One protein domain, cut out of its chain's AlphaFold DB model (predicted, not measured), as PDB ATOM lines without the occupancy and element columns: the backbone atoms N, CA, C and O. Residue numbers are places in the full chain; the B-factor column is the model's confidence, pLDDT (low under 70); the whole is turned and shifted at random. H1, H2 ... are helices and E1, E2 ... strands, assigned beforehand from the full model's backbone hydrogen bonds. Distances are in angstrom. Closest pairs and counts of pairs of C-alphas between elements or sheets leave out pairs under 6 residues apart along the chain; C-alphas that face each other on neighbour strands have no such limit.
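What this domain is: This is residues 5 to 162 of the 1099 residues of an uncharacterized protein of Leptolyngbyaceae cyanobacterium CCMR0082 (UniProt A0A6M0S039). Two twisted sheets are partly face to face with their strands crossed, and the short helix H1 packs between them near one end. The larger sheet reaches past the smaller one with its long strands E9, E10 and E11, and the ends of these make much of the length. The printed part has 158 residues, with eleven named strands and one named helix in the order E1 E2 E3 E4 H1 E5 E6 E7 E8 E9 E10 E11. The sheets, both antiparallel, have the orders E4 E3 E2 E1 E6 and E5 E7 E8 E9 E10 E11; the class is mostly strand. The whole is compact, with a radius of gyration of the C-alphas of 16.8 A and spans of 55 by 38 by 26 A.

Where its parts are: E1, residues 5 to 12, begins at C-alpha 5 (153.912, 148.361, 317.411) and is 22.5 A long. E2 is residues 22 to 29, 23.0 A, E3 residues 33 to 37, and E4 residues 43 to 45. H1, residues 46 to 53, is 10.7 A long. E5 is residues 62 to 64 and E6 residues 67 to 71. E7, residues 84 to 92, is 23.5 A long and bends by 55 degrees at residue 89. E8, residues 95 to 104, is 28.8 A long. E9, residues 116 to 127, is 31.4 A; E10, residues 132 to 144, is 35.8 A; E11, residues 147 to 158, is 31.0 A and ends at C-alpha 158 (145.939, 153.533, 310.798).

How they stand to each other: The two sheets form a sandwich, two sheets face to face, with strands at 88 degrees. E1 E2 E3 E4 is a meander, each strand the antiparallel neighbour of the one before; N 8 and O 26 of the hairpin E1 and E2 are 3.0 A apart, N 27 and O 34 of E2 and E3 2.8 A, also a hairpin. N 7 of E1 and O 70 of E6 are 2.9 A apart. E7 E8 E9 E10 E11 is a second meander of hairpins; N 88 and O 99 are 2.9 A apart, N 102 and O 123 2.8 A, N 124 and O 135 2.9 A, and N 140 and O 151 2.9 A. N 63 of E5 and O 87 of E7 are 2.9 A apart. H1 is on both sheets, and the smaller one curls round it. Its closest C-alphas to E3 are those of Ala 46 and Ile 33, 5.7 A, and to E8 those of Leu 47 and Phe 98, 6.3 A. Every O i to N i+4 pair of H1 is within hydrogen-bond range.

The domain as a whole: The C-alphas farthest apart, of Ala 16 and Asp 145, are 56.7 A apart. The printed part has no cut. The links E6 to E7 and E8 to E9 are long. Mean pLDDT of the printed part is 81.8; residues under 70 include 15 to 20, 76 to 81 and 144 to 146.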
ATOM      1  N   ILE A   5     154.914 149.417 317.609       80.50
ATOM      2  CA  ILE A   5     153.912 148.361 317.411       80.50
ATOM      3  C   ILE A   5     154.499 146.956 317.445       80.50
ATOM      4  O   ILE A   5     153.768 145.980 317.549       80.50
ATOM      5  N   GLY A   6     155.817 146.826 317.353       79.88
ATOM      6  CA  GLY A   6     156.493 145.543 317.470       79.88
ATOM      7  C   GLY A   6     157.772 145.682 318.265       79.88
ATOM      8  O   GLY A   6     158.495 146.659 318.085       79.88
ATOM      9  N   GLN A   7     158.053 144.727 319.145       78.50
ATOM     10  CA  GLN A   7     159.312 144.661 319.881       78.50
ATOM     11  C   GLN A   7     159.766 143.218 320.033       78.50
ATOM     12  O   GLN A   7     158.941 142.310 320.103       78.50
ATOM     13  N   GLY A   8     161.070 142.994 320.097       76.50
ATOM     14  CA  GLY A   8     161.587 141.661 320.349       76.50
ATOM     15  C   GLY A   8     163.099 141.596 320.348       76.50
ATOM     16  O   GLY A   8     163.789 142.616 320.444       76.50
ATOM     17  N   ARG A   9     163.615 140.382 320.163       77.31
ATOM     18  CA  ARG A   9     165.047 140.096 320.120       77.31
ATOM     19  C   ARG A   9     165.382 139.198 318.948       77.31
ATOM     20  O   ARG A   9     164.752 138.164 318.755       77.31
ATOM     21  N   LEU A  10     166.475 139.526 318.269       81.62
ATOM     22  CA  LEU A  10     167.138 138.658 317.305       81.62
ATOM     23  C   LEU A  10     168.502 138.210 317.840       81.62
ATOM     24  O   LEU A  10     169.242 138.977 318.464       81.62
ATOM     25  N   VAL A  11     168.843 136.948 317.598       80.62
ATOM     26  CA  VAL A  11     170.115 136.331 317.968       80.62
ATOM     27  C   VAL A  11     170.903 136.040 316.709       80.62
ATOM     28  O   VAL A  11     170.526 135.207 315.888       80.62
ATOM     29  N   VAL A  12     172.043 136.708 316.589       84.19
ATOM     30  CA  VAL A  12     172.967 136.507 315.477       84.19
ATOM     31  C   VAL A  12     174.143 135.702 315.997       84.19
ATOM     32  O   VAL A  12     174.867 136.147 316.887       84.19
ATOM     33  N   THR A  13     174.334 134.512 315.440       79.25
ATOM     34  CA  THR A  13     175.447 133.629 315.799       79.25
ATOM     35  C   THR A  13     176.372 133.522 314.606       79.25
ATOM     36  O   THR A  13     175.909 133.195 313.520       79.25
ATOM     37  N   ASN A  14     177.665 133.781 314.797       73.56
ATOM     38  CA  ASN A  14     178.647 133.577 313.740       73.56
ATOM     39  C   ASN A  14     178.928 132.064 313.593       73.56
ATOM     40  O   ASN A  14     179.426 131.460 314.545       73.56
ATOM     41  N   PRO A  15     178.672 131.440 312.427       68.56
ATOM     42  CA  PRO A  15     178.896 130.009 312.232       68.56
ATOM     43  C   PRO A  15     180.357 129.586 312.438       68.56
ATOM     44  O   PRO A  15     180.614 128.428 312.760       68.56
ATOM     45  N   ALA A  16     181.317 130.503 312.263       65.94
ATOM     46  CA  ALA A  16     182.739 130.235 312.472       65.94
ATOM     47  C   ALA A  16     183.155 130.253 313.957       65.94
ATOM     48  O   ALA A  16     184.183 129.671 314.302       65.94
ATOM     49  N   VAL A  17     182.376 130.907 314.830       69.19
ATOM     50  CA  VAL A  17     182.628 131.005 316.280       69.19
ATOM     51  C   VAL A  17     181.286 130.909 317.032       69.19
ATOM     52  O   VAL A  17     180.730 131.925 317.452       69.19
ATOM     53  N   PRO A  18     180.726 129.697 317.205       57.09
ATOM     54  CA  PRO A  18     179.367 129.517 317.729       57.09
ATOM     55  C   PRO A  18     179.150 130.053 319.153       57.09
ATOM     56  O   PRO A  18     178.028 130.379 319.525       57.09
ATOM     57  N   GLU A  19     180.218 130.174 319.946       59.66
ATOM     58  CA  GLU A  19     180.168 130.683 321.323       59.66
ATOM     59  C   GLU A  19     180.009 132.217 321.408       59.66
ATOM     60  O   GLU A  19     179.760 132.744 322.488       59.66
ATOM     61  N   SER A  20     180.106 132.956 320.290       66.44
ATOM     62  CA  SER A  20     179.992 134.424 320.254       66.44
ATOM     63  C   SER A  20     178.635 134.905 319.717       66.44
ATOM     64  O   SER A  20     178.574 135.665 318.745       66.44
ATOM     65  N   ALA A  21     177.530 134.440 320.301       72.06
ATOM     66  CA  ALA A  21     176.199 134.918 319.927       72.06
ATOM     67  C   ALA A  21     176.007 136.387 320.350       72.06
ATOM     68  O   ALA A  21     176.163 136.732 321.520       72.06
ATOM     69  N   ARG A  22     175.639 137.256 319.401       81.06
ATOM     70  CA  ARG A  22     175.227 138.642 319.677       81.06
ATOM     71  C   ARG A  22     173.713 138.722 319.783       81.06
ATOM     72  O   ARG A  22     172.982 137.980 319.122       81.06
ATOM     73  N   HIS A  23     173.233 139.606 320.646       77.06
ATOM     74  CA  HIS A  23     171.810 139.786 320.903       77.06
ATOM     75  C   HIS A  23     171.418 141.211 320.565       77.06
ATOM     76  O   HIS A  23     172.013 142.157 321.078       77.06
ATOM     77  N   PHE A  24     170.417 141.340 319.707       82.19
ATOM     78  CA  PHE A  24     169.923 142.623 319.250       82.19
ATOM     79  C   PHE A  24     168.459 142.767 319.625       82.19
ATOM     80  O   PHE A  24     167.663 141.878 319.326       82.19
ATOM     81  N   GLY A  25     168.106 143.878 320.264       78.75
ATOM     82  CA  GLY A  25     166.719 144.305 320.376       78.75
ATOM     83  C   GLY A  25     166.235 144.829 319.027       78.75
ATOM     84  O   GLY A  25     167.015 145.432 318.291       78.75
ATOM     85  N   VAL A  26     164.963 144.612 318.712       85.38
ATOM     86  CA  VAL A  26     164.288 145.191 317.546       85.38
ATOM     87  C   VAL A  26     163.045 145.944 318.000       85.38
ATOM     88  O   VAL A  26     162.316 145.471 318.870       85.38
ATOM     89  N   GLN A  27     162.809 147.114 317.418       86.56
ATOM     90  CA  GLN A  27     161.577 147.882 317.558       86.56
ATOM     91  C   GLN A  27     161.032 148.218 316.174       86.56
ATOM     92  O   GLN A  27     161.775 148.648 315.295       86.56
ATOM     93  N   ILE A  28     159.731 148.029 315.992       88.44
ATOM     94  CA  ILE A  28     159.006 148.275 314.749       88.44
ATOM     95  C   ILE A  28     158.000 149.391 315.019       88.44
ATOM     96  O   ILE A  28     157.234 149.318 315.982       88.44
ATOM     97  N   SER A  29     157.985 150.410 314.169       90.00
ATOM     98  CA  SER A  29     156.945 151.438 314.114       90.00
ATOM     99  C   SER A  29     156.571 151.734 312.661       90.00
ATOM    100  O   SER A  29     157.231 151.256 311.741       90.00
ATOM    101  N   GLN A  30     155.545 152.563 312.439       90.19
ATOM    102  CA  GLN A  30     155.190 153.022 311.089       90.19
ATOM    103  C   GLN A  30     156.339 153.779 310.397       90.19
ATOM    104  O   GLN A  30     156.392 153.825 309.175       90.19
ATOM    105  N   LEU A  31     157.251 154.392 311.159       90.88
ATOM    106  CA  LEU A  31     158.321 155.221 310.598       90.88
ATOM    107  C   LEU A  31     159.615 154.442 310.368       90.88
ATOM    108  O   LEU A  31     160.320 154.714 309.398       90.88
ATOM    109  N   GLN A  32     159.953 153.495 311.248       92.50
ATOM    110  CA  GLN A  32     161.218 152.772 311.148       92.50
ATOM    111  C   GLN A  32     161.232 151.424 311.876       92.50
ATOM    112  O   GLN A  32     160.541 151.217 312.875       92.50
ATOM    113  N   ILE A  33     162.101 150.538 311.398       93.69
ATOM    114  CA  ILE A  33     162.596 149.351 312.084       93.69
ATOM    115  C   ILE A  33     163.967 149.710 312.665       93.69
ATOM    116  O   ILE A  33     164.928 149.963 311.935       93.69
ATOM    117  N   GLN A  34     164.047 149.751 313.988       90.56
ATOM    118  CA  GLN A  34     165.233 150.152 314.735       90.56
ATOM    119  C   GLN A  34     165.806 148.950 315.481       90.56
ATOM    120  O   GLN A  34     165.068 148.206 316.128       90.56
ATOM    121  N   PHE A  35     167.125 148.787 315.433       89.12
ATOM    122  CA  PHE A  35     167.839 147.762 316.184       89.12
ATOM    123  C   PHE A  35     168.692 148.373 317.292       89.12
ATOM    124  O   PHE A  35     169.122 149.525 317.200       89.12
ATOM    125  N   TYR A  36     168.961 147.579 318.324       83.62
ATOM    126  CA  TYR A  36     169.798 147.960 319.457       83.62
ATOM    127  C   TYR A  36     170.719 146.807 319.818       83.62
ATOM    128  O   TYR A  36     170.238 145.695 320.029       83.62
ATOM    129  N   ASP A  37     172.024 147.038 319.909       82.38
ATOM    130  CA  ASP A  37     172.916 146.021 320.465       82.38
ATOM    131  C   ASP A  37     172.710 145.938 321.982       82.38
ATOM    132  O   ASP A  37     172.898 146.917 322.696       82.38
ATOM    133  N   LEU A  38     172.309 144.776 322.501       71.06
ATOM    134  CA  LEU A  38     171.989 144.624 323.926       71.06
ATOM    135  C   LEU A  38     173.231 144.597 324.836       71.06
ATOM    136  O   LEU A  38     173.096 144.617 326.064       71.06
ATOM    137  N   SER A  39     174.440 144.535 324.270       70.94
ATOM    138  CA  SER A  39     175.682 144.585 325.045       70.94
ATOM    139  C   SER A  39     176.004 145.998 325.540       70.94
ATOM    140  O   SER A  39     176.372 146.161 326.707       70.94
ATOM    141  N   ASP A  40     175.806 147.010 324.694       73.19
ATOM    142  CA  ASP A  40     176.187 148.406 324.948       73.19
ATOM    143  C   ASP A  40     175.063 149.430 324.690       73.19
ATOM    144  O   ASP A  40     175.240 150.622 324.946       73.19
ATOM    145  N   ASN A  41     173.889 148.961 324.262       67.50
ATOM    146  CA  ASN A  41     172.698 149.740 323.928       67.50
ATOM    147  C   ASN A  41     172.864 150.686 322.722       67.50
ATOM    148  O   ASN A  41     172.131 151.672 322.594       67.50
ATOM    149  N   THR A  42     173.815 150.404 321.826       81.06
ATOM    150  CA  THR A  42     174.014 151.186 320.597       81.06
ATOM    151  C   THR A  42     172.822 151.031 319.654       81.06
ATOM    152  O   THR A  42     172.448 149.912 319.304       81.06
ATOM    153  N   GLN A  43     172.247 152.151 319.207       85.62
ATOM    154  CA  GLN A  43     171.129 152.170 318.258       85.62
ATOM    155  C   GLN A  43     171.636 152.049 316.810       85.62
ATOM    156  O   GLN A  43     172.562 152.758 316.416       85.62
ATOM    157  N   LEU A  44     171.011 151.186 316.008       90.44
ATOM    158  CA  LEU A  44     171.353 150.911 314.608       90.44
ATOM    159  C   LEU A  44     170.106 150.993 313.720       90.44
ATOM    160  O   LEU A  44     169.069 150.420 314.060       90.44
ATOM    161  N   THR A  45     170.201 151.669 312.571       91.19
ATOM    162  CA  THR A  45     169.127 151.621 311.563       91.19
ATOM    163  C   THR A  45     169.017 150.209 310.972       91.19
ATOM    164  O   THR A  45     169.959 149.422 311.059       91.19
ATOM    165  N   ALA A  46     167.889 149.872 310.341       91.69
ATOM    166  CA  ALA A  46     167.689 148.556 309.729       91.69
ATOM    167  C   ALA A  46     168.801 148.152 308.738       91.69
ATOM    168  O   ALA A  46     169.277 147.017 308.763       91.69
ATOM    169  N   LEU A  47     169.247 149.089 307.895       89.00
ATOM    170  CA  LEU A  47     170.312 148.847 306.920       89.00
ATOM    171  C   LEU A  47     171.697 148.770 307.578       89.00
ATOM    172  O   LEU A  47     172.484 147.904 307.201       89.00
ATOM    173  N   ASP A  48     171.982 149.614 308.579       91.38
ATOM    174  CA  ASP A  48     173.250 149.552 309.327       91.38
ATOM    175  C   ASP A  48     173.373 148.232 310.092       91.38
ATOM    176  O   ASP A  48     174.431 147.600 310.102       91.38
ATOM    177  N   TRP A  49     172.273 147.790 310.708       92.69
ATOM    178  CA  TRP A  49     172.203 146.501 311.376       92.69
ATOM    179  C   TRP A  49     172.425 145.358 310.387       92.69
ATOM    180  O   TRP A  49     173.278 144.510 310.638       92.69
ATOM    181  N   TRP A  50     171.732 145.358 309.240       91.31
ATOM    182  CA  TRP A  50     171.918 144.329 308.216       91.31
ATOM    183  C   TRP A  50     173.370 144.269 307.724       91.31
ATOM    184  O   TRP A  50     173.962 143.191 307.716       91.31
ATOM    185  N   ALA A  51     173.983 145.415 307.411       88.94
ATOM    186  CA  ALA A  51     175.385 145.486 306.998       88.94
ATOM    187  C   ALA A  51     176.350 144.938 308.067       88.94
ATOM    188  O   ALA A  51     177.351 144.309 307.729       88.94
ATOM    189  N   LEU A  52     176.037 145.134 309.353       89.00
ATOM    190  CA  LEU A  52     176.822 144.621 310.476       89.00
ATOM    191  C   LEU A  52     176.727 143.094 310.629       89.00
ATOM    192  O   LEU A  52     177.705 142.462 311.038       89.00
ATOM    193  N   VAL A  53     175.561 142.497 310.362       88.19
ATOM    194  CA  VAL A  53     175.288 141.084 310.688       88.19
ATOM    195  C   VAL A  53     175.276 140.144 309.483       88.19
ATOM    196  O   VAL A  53     175.401 138.935 309.677       88.19
ATOM    197  N   GLN A  54     175.166 140.654 308.253       84.94
ATOM    198  CA  GLN A  54     174.965 139.848 307.039       84.94
ATOM    199  C   GLN A  54     176.040 138.766 306.843       84.94
ATOM    200  O   GLN A  54     175.712 137.628 306.499       84.94
ATOM    201  N   GLU A  55     177.313 139.081 307.100       80.19
ATOM    202  CA  GLU A  55     178.399 138.091 307.026       80.19
ATOM    203  C   GLU A  55     178.239 136.988 308.080       80.19
ATOM    204  O   GLU A  55     178.418 135.807 307.783       80.19
ATOM    205  N   SER A  56     177.828 137.358 309.299       82.25
ATOM    206  CA  SER A  56     177.562 136.402 310.384       82.25
ATOM    207  C   SER A  56     176.333 135.534 310.105       82.25
ATOM    208  O   SER A  56     176.224 134.452 310.662       82.25
ATOM    209  N   LEU A  57     175.429 135.969 309.227       80.88
ATOM    210  CA  LEU A  57     174.244 135.218 308.804       80.88
ATOM    211  C   LEU A  57     174.465 134.398 307.516       80.88
ATOM    212  O   LEU A  57     173.523 133.812 306.987       80.88
ATOM    213  N   GLY A  58     175.700 134.326 307.002       73.44
ATOM    214  CA  GLY A  58     176.039 133.496 305.839       73.44
ATOM    215  C   GLY A  58     175.705 134.111 304.473       73.44
ATOM    216  O   GLY A  58     175.761 133.409 303.466       73.44
ATOM    217  N   GLY A  59     175.379 135.409 304.414       68.50
ATOM    218  CA  GLY A  59     175.321 136.187 303.168       68.50
ATOM    219  C   GLY A  59     174.114 135.961 302.243       68.50
ATOM    220  O   GLY A  59     174.096 136.529 301.152       68.50
ATOM    221  N   ALA A  60     173.110 135.168 302.632       72.12
ATOM    222  CA  ALA A  60     171.895 134.985 301.830       72.12
ATOM    223  C   ALA A  60     170.967 136.218 301.880       72.12
ATOM    224  O   ALA A  60     170.951 136.959 302.859       72.12
ATOM    225  N   ALA A  61     170.186 136.430 300.814       72.38
ATOM    226  CA  ALA A  61     169.302 137.596 300.676       72.38
ATOM    227  C   ALA A  61     168.130 137.607 301.674       72.38
ATOM    228  O   ALA A  61     167.667 138.679 302.039       72.38
ATOM    229  N   ASN A  62     167.689 136.427 302.124       81.88
ATOM    230  CA  ASN A  62     166.708 136.223 303.189       81.88
ATOM    231  C   ASN A  62     167.199 135.088 304.091       81.88
ATOM    232  O   ASN A  62     167.557 134.018 303.589       81.88
ATOM    233  N   VAL A  63     167.211 135.312 305.403       88.38
ATOM    234  CA  VAL A  63     167.742 134.369 306.392       88.38
ATOM    235  C   VAL A  63     166.790 134.257 307.573       88.38
ATOM    236  O   VAL A  63     166.291 135.258 308.077       88.38
ATOM    237  N   GLN A  64     166.562 133.024 308.020       87.81
ATOM    238  CA  GLN A  64     165.884 132.735 309.279       87.81
ATOM    239  C   GLN A  64     166.805 133.086 310.445       87.81
ATOM    240  O   GLN A  64     167.923 132.571 310.530       87.81
ATOM    241  N   VAL A  65     166.344 133.960 311.332       85.25
ATOM    242  CA  VAL A  65     167.130 134.439 312.468       85.25
ATOM    243  C   VAL A  65     166.473 133.957 313.755       85.25
ATOM    244  O   VAL A  65     165.317 134.294 314.001       85.25
ATOM    245  N   PRO A  66     167.188 133.187 314.599       81.19
ATOM    246  CA  PRO A  66     166.664 132.793 315.895       81.19
ATOM    247  C   PRO A  66     166.314 134.028 316.719       81.19
ATOM    248  O   PRO A  66     167.117 134.952 316.845       81.19
ATOM    249  N   GLY A  67     165.127 134.048 317.299       74.31
ATOM    250  CA  GLY A  67     164.639 135.205 318.024       74.31
ATOM    251  C   GLY A  67     163.153 135.090 318.282       74.31
ATOM    252  O   GLY A  67     162.553 134.037 318.065       74.31
ATOM    253  N   HIS A  68     162.567 136.187 318.735       76.50
ATOM    254  CA  HIS A  68     161.128 136.308 318.883       76.50
ATOM    255  C   HIS A  68     160.707 137.775 318.763       76.50
ATOM    256  O   HIS A  68     161.485 138.676 319.090       76.50
ATOM    257  N   ILE A  69     159.482 138.020 318.298       78.06
ATOM    258  CA  ILE A  69     158.889 139.360 318.189       78.06
ATOM    259  C   ILE A  69     157.455 139.329 318.711       78.06
ATOM    260  O   ILE A  69     156.657 138.480 318.328       78.06
ATOM    261  N   VAL A  70     157.114 140.282 319.570       75.94
ATOM    262  CA  VAL A  70     155.741 140.578 319.980       75.94
ATOM    263  C   VAL A  70     155.232 141.729 319.129       75.94
ATOM    264  O   VAL A  70     155.903 142.753 319.005       75.94
ATOM    265  N   LEU A  71     154.035 141.578 318.569       79.38
ATOM    266  CA  LEU A  71     153.335 142.639 317.851       79.38
ATOM    267  C   LEU A  71     152.135 143.092 318.688       79.38
ATOM    268  O   LEU A  71     151.277 142.284 319.040       79.38
ATOM    269  N   THR A  72     152.070 144.382 319.011       74.81
ATOM    270  CA  THR A  72     150.856 145.009 319.549       74.81
ATOM    271  C   THR A  72     149.736 144.840 318.527       74.81
ATOM    272  O   THR A  72     150.002 144.966 317.332       74.81
ATOM    273  N   GLY A  73     148.506 144.569 318.956       71.25
ATOM    274  CA  GLY A  73     147.441 144.195 318.014       71.25
ATOM    275  C   GLY A  73     147.104 142.716 318.011       71.25
ATOM    276  O   GLY A  73     146.009 142.365 317.586       71.25
ATOM    277  N   LEU A  74     148.010 141.854 318.483       80.00
ATOM    278  CA  LEU A  74     147.870 140.404 318.389       80.00
ATOM    279  C   LEU A  74     147.955 139.733 319.770       80.00
ATOM    280  O   LEU A  74     148.690 140.204 320.637       80.00
ATOM    281  N   PRO A  75     147.251 138.608 319.982       71.69
ATOM    282  CA  PRO A  75     147.095 137.955 321.293       71.69
ATOM    283  C   PRO A  75     148.344 137.209 321.817       71.69
ATOM    284  O   PRO A  75     148.232 136.355 322.692       71.69
ATOM    285  N   ALA A  76     149.545 137.466 321.293       59.69
ATOM    286  CA  ALA A  76     150.731 136.630 321.528       59.69
ATOM    287  C   ALA A  76     151.483 136.907 322.856       59.69
ATOM    288  O   ALA A  76     152.714 136.925 322.889       59.69
ATOM    289  N   THR A  77     150.758 137.060 323.969       54.59
ATOM    290  CA  THR A  77     151.301 136.936 325.337       54.59
ATOM    291  C   THR A  77     150.448 135.962 326.152       54.59
ATOM    292  O   THR A  77     149.235 135.937 325.973       54.59
ATOM    293  N   PRO A  78     151.056 135.127 327.017       47.56
ATOM    294  CA  PRO A  78     152.378 135.324 327.622       47.56
ATOM    295  C   PRO A  78     153.595 134.762 326.876       47.56
ATOM    296  O   PRO A  78     154.674 135.270 327.135       47.56
ATOM    297  N   SER A  79     153.483 133.759 325.996       51.16
ATOM    298  CA  SER A  79     154.572 133.273 325.109       51.16
ATOM    299  C   SER A  79     154.033 132.165 324.175       51.16
ATOM    300  O   SER A  79     153.132 131.439 324.605       51.16
ATOM    301  N   PRO A  80     154.546 131.979 322.939       52.50
ATOM    302  CA  PRO A  80     155.712 132.616 322.344       52.50
ATOM    303  C   PRO A  80     155.337 133.857 321.552       52.50
ATOM    304  O   PRO A  80     154.517 133.813 320.637       52.50
ATOM    305  N   ALA A  81     156.035 134.946 321.868       62.00
ATOM    306  CA  ALA A  81     156.407 135.922 320.862       62.00
ATOM    307  C   ALA A  81     156.778 135.183 319.565       62.00
ATOM    308  O   ALA A  81     157.390 134.118 319.607       62.00
ATOM    309  N   PHE A  82     156.366 135.701 318.422       73.31
ATOM    310  CA  PHE A  82     156.470 134.985 317.161       73.31
ATOM    311  C   PHE A  82     157.930 134.634 316.863       73.31
ATOM    312  O   PHE A  82     158.773 135.524 316.786       73.31
ATOM    313  N   VAL A  83     158.220 133.334 316.760       74.31
ATOM    314  CA  VAL A  83     159.592 132.790 316.716       74.31
ATOM    315  C   VAL A  83     160.090 132.477 315.308       74.31
ATOM    316  O   VAL A  83     161.292 132.338 315.103       74.31
ATOM    317  N   ASP A  84     159.186 132.339 314.337       87.00
ATOM    318  CA  ASP A  84     159.554 132.166 312.930       87.00
ATOM    319  C   ASP A  84     159.791 133.554 312.328       87.00
ATOM    320  O   ASP A  84     158.853 134.248 311.921       87.00
ATOM    321  N   ILE A  85     161.054 133.989 312.365       90.00
ATOM    322  CA  ILE A  85     161.475 135.318 311.927       90.00
ATOM    323  C   ILE A  85     162.485 135.194 310.798       90.00
ATOM    324  O   ILE A  85     163.596 134.694 310.973       90.00
ATOM    325  N   SER A  86     162.133 135.750 309.645       92.50
ATOM    326  CA  SER A  86     163.063 135.936 308.534       92.50
ATOM    327  C   SER A  86     163.435 137.404 308.404       92.50
ATOM    328  O   SER A  86     162.563 138.264 308.450       92.50
ATOM    329  N   VAL A  87     164.708 137.704 308.178       93.19
ATOM    330  CA  VAL A  87     165.147 139.055 307.806       93.19
ATOM    331  C   VAL A  87     165.966 139.007 306.528       93.19
ATOM    332  O   VAL A  87     166.550 137.974 306.188       93.19
ATOM    333  N   GLY A  88     166.007 140.119 305.810       91.44
ATOM    334  CA  GLY A  88     166.707 140.184 304.541       91.44
ATOM    335  C   GLY A  88     166.611 141.537 303.871       91.44
ATOM    336  O   GLY A  88     166.199 142.528 304.476       91.44
ATOM    337  N   VAL A  89     166.998 141.562 302.602       89.44
ATOM    338  CA  VAL A  89     166.904 142.747 301.750       89.44
ATOM    339  C   VAL A  89     166.208 142.360 300.460       89.44
ATOM    340  O   VAL A  89     166.497 141.317 299.872       89.44
ATOM    341  N   SER A  90     165.307 143.218 300.002       84.44
ATOM    342  CA  SER A  90     164.636 143.077 298.712       84.44
ATOM    343  C   SER A  90     164.850 144.330 297.871       84.44
ATOM    344  O   SER A  90     165.076 145.408 298.415       84.44
ATOM    345  N   ASP A  91     164.801 144.201 296.547       81.81
ATOM    346  CA  ASP A  91     164.856 145.356 295.652       81.81
ATOM    347  C   ASP A  91     163.439 145.842 295.349       81.81
ATOM    348  O   ASP A  91     162.660 145.168 294.671       81.81
ATOM    349  N   VAL A  92     163.118 147.049 295.812       80.25
ATOM    350  CA  VAL A  92     161.855 147.730 295.515       80.25
ATOM    351  C   VAL A  92     162.175 148.973 294.692       80.25
ATOM    352  O   VAL A  92     162.893 149.864 295.135       80.25
ATOM    353  N   ALA A  93     161.686 149.013 293.449       80.19
ATOM    354  CA  ALA A  93     161.928 150.107 292.498       80.19
ATOM    355  C   ALA A  93     163.421 150.472 292.287       80.19
ATOM    356  O   ALA A  93     163.752 151.624 292.009       80.19
ATOM    357  N   GLY A  94     164.328 149.491 292.390       77.44
ATOM    358  CA  GLY A  94     165.773 149.686 292.206       77.44
ATOM    359  C   GLY A  94     166.522 150.200 293.443       77.44
ATOM    360  O   GLY A  94     167.692 150.558 293.323       77.44
ATOM    361  N   GLN A  95     165.873 150.241 294.611       81.19
ATOM    362  CA  GLN A  95     166.502 150.491 295.908       81.19
ATOM    363  C   GLN A  95     166.438 149.229 296.773       81.19
ATOM    364  O   GLN A  95     165.382 148.604 296.878       81.19
ATOM    365  N   SER A  96     167.554 148.876 297.411       83.44
ATOM    366  CA  SER A  96     167.593 147.774 298.370       83.44
ATOM    367  C   SER A  96     166.958 148.215 299.690       83.44
ATOM    368  O   SER A  96     167.460 149.120 300.358       83.44
ATOM    369  N   VAL A  97     165.848 147.579 300.051       90.56
ATOM    370  CA  VAL A  97     165.060 147.853 301.257       90.56
ATOM    371  C   VAL A  97     165.107 146.662 302.204       90.56
ATOM    372  O   VAL A  97     165.022 145.508 301.782       90.56
ATOM    373  N   PHE A  98     165.252 146.938 303.498       94.00
ATOM    374  CA  PHE A  98     165.280 145.893 304.516       94.00
ATOM    375  C   PHE A  98     163.880 145.315 304.734       94.00
ATOM    376  O   PHE A  98     162.908 146.063 304.845       94.00
ATOM    377  N   THR A  99     163.783 143.994 304.837       94.00
ATOM    378  CA  THR A  99     162.540 143.274 305.119       94.00
ATOM    379  C   THR A  99     162.677 142.434 306.376       94.00
ATOM    380  O   THR A  99     163.667 141.719 306.541       94.00
ATOM    381  N   LEU A 100     161.656 142.471 307.224       95.31
ATOM    382  CA  LEU A 100     161.502 141.625 308.399       95.31
ATOM    383  C   LEU A 100     160.145 140.933 308.317       95.31
ATOM    384  O   LEU A 100     159.108 141.592 308.304       95.31
ATOM    385  N   THR A 101     160.153 139.607 308.265       94.56
ATOM    386  CA  THR A 101     158.957 138.769 308.199       94.56
ATOM    387  C   THR A 101     158.775 137.998 309.496       94.56
ATOM    388  O   THR A 101     159.725 137.400 309.997       94.56
ATOM    389  N   VAL A 102     157.547 137.983 310.003       92.19
ATOM    390  CA  VAL A 102     157.117 137.303 311.225       92.19
ATOM    391  C   VAL A 102     156.014 136.311 310.869       92.19
ATOM    392  O   VAL A 102     154.988 136.716 310.319       92.19
ATOM    393  N   ARG A 103     156.207 135.023 311.177       91.06
ATOM    394  CA  ARG A 103     155.238 133.960 310.870       91.06
ATOM    395  C   ARG A 103     154.815 133.162 312.096       91.06
ATOM    396  O   ARG A 103     155.556 133.046 313.071       91.06
ATOM    397  N   GLN A 104     153.617 132.585 312.016       88.06
ATOM    398  CA  GLN A 104     153.092 131.623 312.982       88.06
ATOM    399  C   GLN A 104     151.942 130.815 312.364       88.06
ATOM    400  O   GLN A 104     150.812 131.289 312.276       88.06
ATOM    401  N   ALA A 105     152.228 129.578 311.948       83.06
ATOM    402  CA  ALA A 105     151.234 128.705 311.315       83.06
ATOM    403  C   ALA A 105     150.249 128.076 312.319       83.06
ATOM    404  O   ALA A 105     149.067 127.930 312.030       83.06
ATOM    405  N   ALA A 106     150.718 127.691 313.510       81.00
ATOM    406  CA  ALA A 106     149.839 127.125 314.533       81.00
ATOM    407  C   ALA A 106     148.901 128.202 315.110       81.00
ATOM    408  O   ALA A 106     149.326 129.357 315.199       81.00
ATOM    409  N   PRO A 107     147.681 127.845 315.562       81.75
ATOM    410  CA  PRO A 107     146.804 128.778 316.258       81.75
ATOM    411  C   PRO A 107     147.540 129.504 317.388       81.75
ATOM    412  O   PRO A 107     148.234 128.878 318.194       81.75
ATOM    413  N   PHE A 108     147.426 130.826 317.420       77.38
ATOM    414  CA  PHE A 108     148.123 131.693 318.359       77.38
ATOM    415  C   PHE A 108     147.120 132.653 318.981       77.38
ATOM    416  O   PHE A 108     146.626 133.557 318.336       77.38
ATOM    417  N   GLY A 109     146.804 132.466 320.254       75.31
ATOM    418  CA  GLY A 109     145.792 133.278 320.917       75.31
ATOM    419  C   GLY A 109     144.373 132.810 320.622       75.31
ATOM    420  O   GLY A 109     143.871 132.842 319.498       75.31
ATOM    421  N   VAL A 110     143.746 132.375 321.701       76.00
ATOM    422  CA  VAL A 110     142.342 132.004 321.785       76.00
ATOM    423  C   VAL A 110     141.740 132.945 322.815       76.00
ATOM    424  O   VAL A 110     142.354 133.155 323.868       76.00
ATOM    425  N   SER A 111     140.586 133.545 322.523       73.00
ATOM    426  CA  SER A 111     139.903 134.394 323.499       73.00
ATOM    427  C   SER A 111     139.587 133.572 324.753       73.00
ATOM    428  O   SER A 111     139.373 132.364 324.650       73.00
ATOM    429  N   PRO A 112     139.505 134.176 325.950       65.75
ATOM    430  CA  PRO A 112     139.080 133.473 327.166       65.75
ATOM    431  C   PRO A 112     137.783 132.682 327.020       65.75
ATOM    432  O   PRO A 112     137.635 131.636 327.646       65.75
ATOM    433  N   SER A 113     136.871 133.171 326.178       64.38
ATOM    434  CA  SER A 113     135.606 132.522 325.833       64.38
ATOM    435  C   SER A 113     135.740 131.342 324.866       64.38
ATOM    436  O   SER A 113     134.808 130.555 324.740       64.38
ATOM    437  N   GLY A 114     136.855 131.215 324.145       71.62
ATOM    438  CA  GLY A 114     137.016 130.250 323.056       71.62
ATOM    439  C   GLY A 114     136.336 130.650 321.741       71.62
ATOM    440  O   GLY A 114     136.465 129.925 320.758       71.62
ATOM    441  N   HIS A 115     135.637 131.791 321.690       71.88
ATOM    442  CA  HIS A 115     134.889 132.231 320.506       71.88
ATOM    443  C   HIS A 115     135.751 132.825 319.390       71.88
ATOM    444  O   HIS A 115     135.314 132.876 318.243       71.88
ATOM    445  N   VAL A 116     136.958 133.287 319.706       78.81
ATOM    446  CA  VAL A 116     137.876 133.873 318.728       78.81
ATOM    447  C   VAL A 116     139.194 133.122 318.802       78.81
ATOM    448  O   VAL A 116     139.765 132.993 319.878       78.81
ATOM    449  N   THR A 117     139.698 132.650 317.666       84.81
ATOM    450  CA  THR A 117     141.029 132.032 317.565       84.81
ATOM    451  C   THR A 117     141.795 132.636 316.398       84.81
ATOM    452  O   THR A 117     141.268 132.690 315.290       84.81
ATOM    453  N   PHE A 118     143.038 133.070 316.608       86.88
ATOM    454  CA  PHE A 118     143.901 133.546 315.521       86.88
ATOM    455  C   PHE A 118     144.819 132.420 315.026       86.88
ATOM    456  O   PHE A 118     145.273 131.589 315.811       86.88
ATOM    457  N   GLN A 119     145.099 132.370 313.724       89.56
ATOM    458  CA  GLN A 119     145.977 131.372 313.097       89.56
ATOM    459  C   GLN A 119     146.606 131.900 311.797       89.56
ATOM    460  O   GLN A 119     146.196 132.944 311.288       89.56
ATOM    461  N   ASP A 120     147.579 131.171 311.246       90.50
ATOM    462  CA  ASP A 120     148.219 131.465 309.953       90.50
ATOM    463  C   ASP A 120     148.787 132.897 309.822       90.50
ATOM    464  O   ASP A 120     148.558 133.567 308.815       90.50
ATOM    465  N   LEU A 121     149.525 133.391 310.825       91.94
ATOM    466  CA  LEU A 121     150.221 134.678 310.715       91.94
ATOM    467  C   LEU A 121     151.334 134.590 309.670       91.94
ATOM    468  O   LEU A 121     152.214 133.731 309.777       91.94
ATOM    469  N   ASP A 122     151.352 135.533 308.737       94.31
ATOM    470  CA  ASP A 122     152.491 135.814 307.867       94.31
ATOM    471  C   ASP A 122     152.518 137.317 307.582       94.31
ATOM    472  O   ASP A 122     151.745 137.815 306.767       94.31
ATOM    473  N   LEU A 123     153.358 138.060 308.304       94.44
ATOM    474  CA  LEU A 123     153.481 139.512 308.175       94.44
ATOM    475  C   LEU A 123     154.881 139.909 307.764       94.44
ATOM    476  O   LEU A 123     155.844 139.525 308.415       94.44
ATOM    477  N   THR A 124     154.994 140.741 306.732       94.94
ATOM    478  CA  THR A 124     156.270 141.290 306.268       94.94
ATOM    479  C   THR A 124     156.286 142.806 306.397       94.94
ATOM    480  O   THR A 124     155.500 143.504 305.756       94.94
ATOM    481  N   PHE A 125     157.223 143.311 307.195       95.12
ATOM    482  CA  PHE A 125     157.544 144.723 307.361       95.12
ATOM    483  C   PHE A 125     158.706 145.095 306.439       95.12
ATOM    484  O   PHE A 125     159.753 144.450 306.468       95.12
ATOM    485  N   THR A 126     158.535 146.130 305.623       94.38
ATOM    486  CA  THR A 126     159.523 146.589 304.638       94.38
ATOM    487  C   THR A 126     159.929 148.023 304.949       94.38
ATOM    488  O   THR A 126     159.103 148.925 304.857       94.38
ATOM    489  N   GLN A 127     161.191 148.242 305.313       94.31
ATOM    490  CA  GLN A 127     161.734 149.570 305.594       94.31
ATOM    491  C   GLN A 127     161.898 150.371 304.296       94.31
ATOM    492  O   GLN A 127     162.817 150.116 303.518       94.31
ATOM    493  N   MET A 128     161.052 151.379 304.099       89.38
ATOM    494  CA  MET A 128     161.153 152.357 303.017       89.38
ATOM    495  C   MET A 128     161.924 153.602 303.490       89.38
ATOM    496  O   MET A 128     162.373 153.688 304.635       89.38
ATOM    497  N   ALA A 129     162.103 154.587 302.602       84.88
ATOM    498  CA  ALA A 129     162.892 155.786 302.893       84.88
ATOM    499  C   ALA A 129     162.291 156.697 303.983       84.88
ATOM    500  O   ALA A 129     163.040 157.413 304.644       84.88
ATOM    501  N   ALA A 130     160.962 156.708 304.144       85.19
ATOM    502  CA  ALA A 130     160.255 157.588 305.082       85.19
ATOM    503  C   ALA A 130     159.316 156.848 306.053       85.19
ATOM    504  O   ALA A 130     158.866 157.447 307.029       85.19
ATOM    505  N   ASP A 131     159.013 155.579 305.781       90.75
ATOM    506  CA  ASP A 131     158.054 154.760 306.516       90.75
ATOM    507  C   ASP A 131     158.380 153.260 306.404       90.75
ATOM    508  O   ASP A 131     159.350 152.846 305.768       90.75
ATOM    509  N   VAL A 132     157.579 152.429 307.063       93.25
ATOM    510  CA  VAL A 132     157.638 150.969 306.993       93.25
ATOM    511  C   VAL A 132     156.358 150.485 306.331       93.25
ATOM    512  O   VAL A 132     155.281 150.664 306.883       93.25
ATOM    513  N   ALA A 133     156.437 149.845 305.168       92.56
ATOM    514  CA  ALA A 133     155.276 149.199 304.558       92.56
ATOM    515  C   ALA A 133     154.999 147.847 305.237       92.56
ATOM    516  O   ALA A 133     155.934 147.144 305.620       92.56
ATOM    517  N   VAL A 134     153.729 147.460 305.362       93.69
ATOM    518  CA  VAL A 134     153.319 146.154 305.903       93.69
ATOM    519  C   VAL A 134     152.506 145.387 304.860       93.69
ATOM    520  O   VAL A 134     151.678 145.968 304.163       93.69
ATOM    521  N   SER A 135     152.769 144.089 304.716       93.88
ATOM    522  CA  SER A 135     152.019 143.190 303.832       93.88
ATOM    523  C   SER A 135     151.860 141.798 304.450       93.88
ATOM    524  O   SER A 135     152.512 141.484 305.447       93.88
ATOM    525  N   GLY A 136     150.985 140.973 303.865       93.56
ATOM    526  CA  GLY A 136     150.667 139.631 304.355       93.56
ATOM    527  C   GLY A 136     149.290 139.567 305.016       93.56
ATOM    528  O   GLY A 136     148.349 140.169 304.499       93.56
ATOM    529  N   GLY A 137     149.158 138.836 306.123       93.06
ATOM    530  CA  GLY A 137     147.896 138.709 306.850       93.06
ATOM    531  C   GLY A 137     147.892 137.649 307.942       93.06
ATOM    532  O   GLY A 137     148.927 137.100 308.318       93.06
ATOM    533  N   LEU A 138     146.695 137.390 308.458       92.50
ATOM    534  CA  LEU A 138     146.398 136.300 309.386       92.50
ATOM    535  C   LEU A 138     144.957 135.831 309.192       92.50
ATOM    536  O   LEU A 138     144.186 136.477 308.482       92.50
ATOM    537  N   LYS A 139     144.558 134.738 309.840       90.25
ATOM    538  CA  LYS A 139     143.156 134.314 309.904       90.25
ATOM    539  C   LYS A 139     142.610 134.419 311.317       90.25
ATOM    540  O   LYS A 139     143.277 134.022 312.268       90.25
ATOM    541  N   VAL A 140     141.367 134.869 311.429       87.88
ATOM    542  CA  VAL A 140     140.561 134.768 312.647       87.88
ATOM    543  C   VAL A 140     139.456 133.749 312.415       87.88
ATOM    544  O   VAL A 140     138.722 133.845 311.437       87.88
ATOM    545  N   ILE A 141     139.347 132.763 313.298       84.94
ATOM    546  CA  ILE A 141     138.192 131.874 313.398       84.94
ATOM    547  C   ILE A 141     137.235 132.496 314.408       84.94
ATOM    548  O   ILE A 141     137.600 132.669 315.572       84.94
ATOM    549  N   LEU A 142     136.030 132.817 313.949       79.38
ATOM    550  CA  LEU A 142     134.921 133.262 314.787       79.38
ATOM    551  C   LEU A 142     133.971 132.082 315.001       79.38
ATOM    552  O   LEU A 142     133.547 131.459 314.027       79.38
ATOM    553  N   LEU A 143     133.654 131.764 316.253       70.50
ATOM    554  CA  LEU A 143     132.684 130.734 316.610       70.50
ATOM    555  C   LEU A 143     131.333 131.393 316.902       70.50
ATOM    556  O   LEU A 143     131.192 132.116 317.886       70.50
ATOM    557  N   PHE A 144     130.342 131.108 316.061       64.94
ATOM    558  CA  PHE A 144     128.954 131.547 316.223       64.94
ATOM    559  C   PHE A 144     128.035 130.338 316.120       64.94
ATOM    560  O   PHE A 144     128.146 129.588 315.154       64.94
ATOM    561  N   ASP A 145     127.156 130.116 317.100       60.69
ATOM    562  CA  ASP A 145     126.234 128.967 317.129       60.69
ATOM    563  C   ASP A 145     126.928 127.618 316.847       60.69
ATOM    564  O   ASP A 145     126.423 126.768 316.115       60.69
ATOM    565  N   LEU A 146     128.126 127.428 317.422       64.44
ATOM    566  CA  LEU A 146     128.980 126.243 317.237       64.44
ATOM    567  C   LEU A 146     129.523 126.044 315.805       64.44
ATOM    568  O   LEU A 146     130.077 124.986 315.503       64.44
ATOM    569  N   LEU A 147     129.405 127.043 314.927       70.25
ATOM    570  CA  LEU A 147     129.982 127.044 313.584       70.25
ATOM    571  C   LEU A 147     131.249 127.900 313.542       70.25
ATOM    572  O   LEU A 147     131.225 129.092 313.845       70.25
ATOM    573  N   GLU A 148     132.358 127.288 313.131       79.88
ATOM    574  CA  GLU A 148     133.629 127.976 312.903       79.88
ATOM    575  C   GLU A 148     133.614 128.711 311.558       79.88
ATOM    576  O   GLU A 148     133.432 128.100 310.500       79.88
ATOM    577  N   GLN A 149     133.848 130.022 311.585       80.56
ATOM    578  CA  GLN A 149     133.907 130.860 310.391       80.56
ATOM    579  C   GLN A 149     135.296 131.502 310.250       80.56
ATOM    580  O   GLN A 149     135.608 132.458 310.965       80.56
ATOM    581  N   PRO A 150     136.164 130.983 309.358       86.56
ATOM    582  CA  PRO A 150     137.495 131.537 309.142       86.56
ATOM    583  C   PRO A 150     137.441 132.786 308.252       86.56
ATOM    584  O   PRO A 150     136.942 132.740 307.127       86.56
ATOM    585  N   VAL A 151     138.035 133.880 308.720       88.50
ATOM    586  CA  VAL A 151     138.137 135.159 308.006       88.50
ATOM    587  C   VAL A 151     139.605 135.545 307.867       88.50
ATOM    588  O   VAL A 151     140.330 135.616 308.857       88.50
ATOM    589  N   ALA A 152     140.060 135.780 306.636       91.38
ATOM    590  CA  ALA A 152     141.419 136.239 306.361       91.38
ATOM    591  C   ALA A 152     141.499 137.763 306.506       91.38
ATOM    592  O   ALA A 152     140.826 138.479 305.767       91.38
ATOM    593  N   LEU A 153     142.323 138.243 307.434       91.69
ATOM    594  CA  LEU A 153     142.537 139.661 307.691       91.69
ATOM    595  C   LEU A 153     143.802 140.182 307.010       91.69
ATOM    596  O   LEU A 153     144.834 139.506 306.981       91.69
ATOM    597  N   ILE A 154     143.724 141.417 306.518       92.50
ATOM    598  CA  ILE A 154     144.801 142.111 305.809       92.50
ATOM    599  C   ILE A 154     145.334 143.242 306.702       92.50
ATOM    600  O   ILE A 154     144.527 144.013 307.225       92.50
ATOM    601  N   PRO A 155     146.661 143.369 306.885       92.31
ATOM    602  CA  PRO A 155     147.256 144.409 307.709       92.31
ATOM    603  C   PRO A 155     147.241 145.765 306.993       92.31
ATOM    604  O   PRO A 155     147.461 145.850 305.782       92.31
ATOM    605  N   ALA A 156     147.061 146.837 307.754       90.50
ATOM    606  CA  ALA A 156     147.169 148.215 307.301       90.50
ATOM    607  C   ALA A 156     147.679 149.120 308.434       90.50
ATOM    608  O   ALA A 156     147.577 148.786 309.616       90.50
ATOM    609  N   TRP A 157     148.216 150.282 308.060       87.94
ATOM    610  CA  TRP A 157     148.538 151.347 309.007       87.94
ATOM    611  C   TRP A 157     147.353 152.294 309.170       87.94
ATOM    612  O   TRP A 157     146.865 152.835 308.178       87.94
ATOM    613  N   ASP A 158     146.946 152.538 310.413       86.19
ATOM    614  CA  ASP A 158     145.939 153.533 310.798       86.19
ATOM    615  C   ASP A 158     146.499 154.376 311.952       86.19
ATOM    616  O   ASP A 158     146.732 153.860 313.040       86.19
ATOM    617  N   ASP A 159     146.791 155.653 311.692       83.06
ATOM    618  CA  ASP A 159     147.339 156.619 312.665       83.06
ATOM    619  C   ASP A 159     148.504 156.081 313.535       83.06
ATOM    620  O   ASP A 159     148.499 156.168 314.761       83.06
ATOM    621  N   GLY A 160     149.518 155.468 312.911       79.75
ATOM    622  CA  GLY A 160     150.672 154.901 313.626       79.75
ATOM    623  C   GLY A 160     150.465 153.505 314.212       79.75
ATOM    624  O   GLY A 160     151.434 152.919 314.697       79.75
ATOM    625  N   GLN A 161     149.254 152.951 314.138       81.81
ATOM    626  CA  GLN A 161     148.904 151.632 314.665       81.81
ATOM    627  C   GLN A 161     148.778 150.595 313.549       81.81
ATOM    628  O   GLN A 161     148.401 150.909 312.419       81.81
ATOM    629  N   LEU A 162     149.079 149.339 313.885       85.81
ATOM    630  CA  LEU A 162     148.840 148.197 313.008       85.81
ATOM    631  C   LEU A 162     147.410 147.692 313.222       85.81
ATOM    632  O   LEU A 162     147.068 147.246 314.318       85.81
TER     633      LEU A 162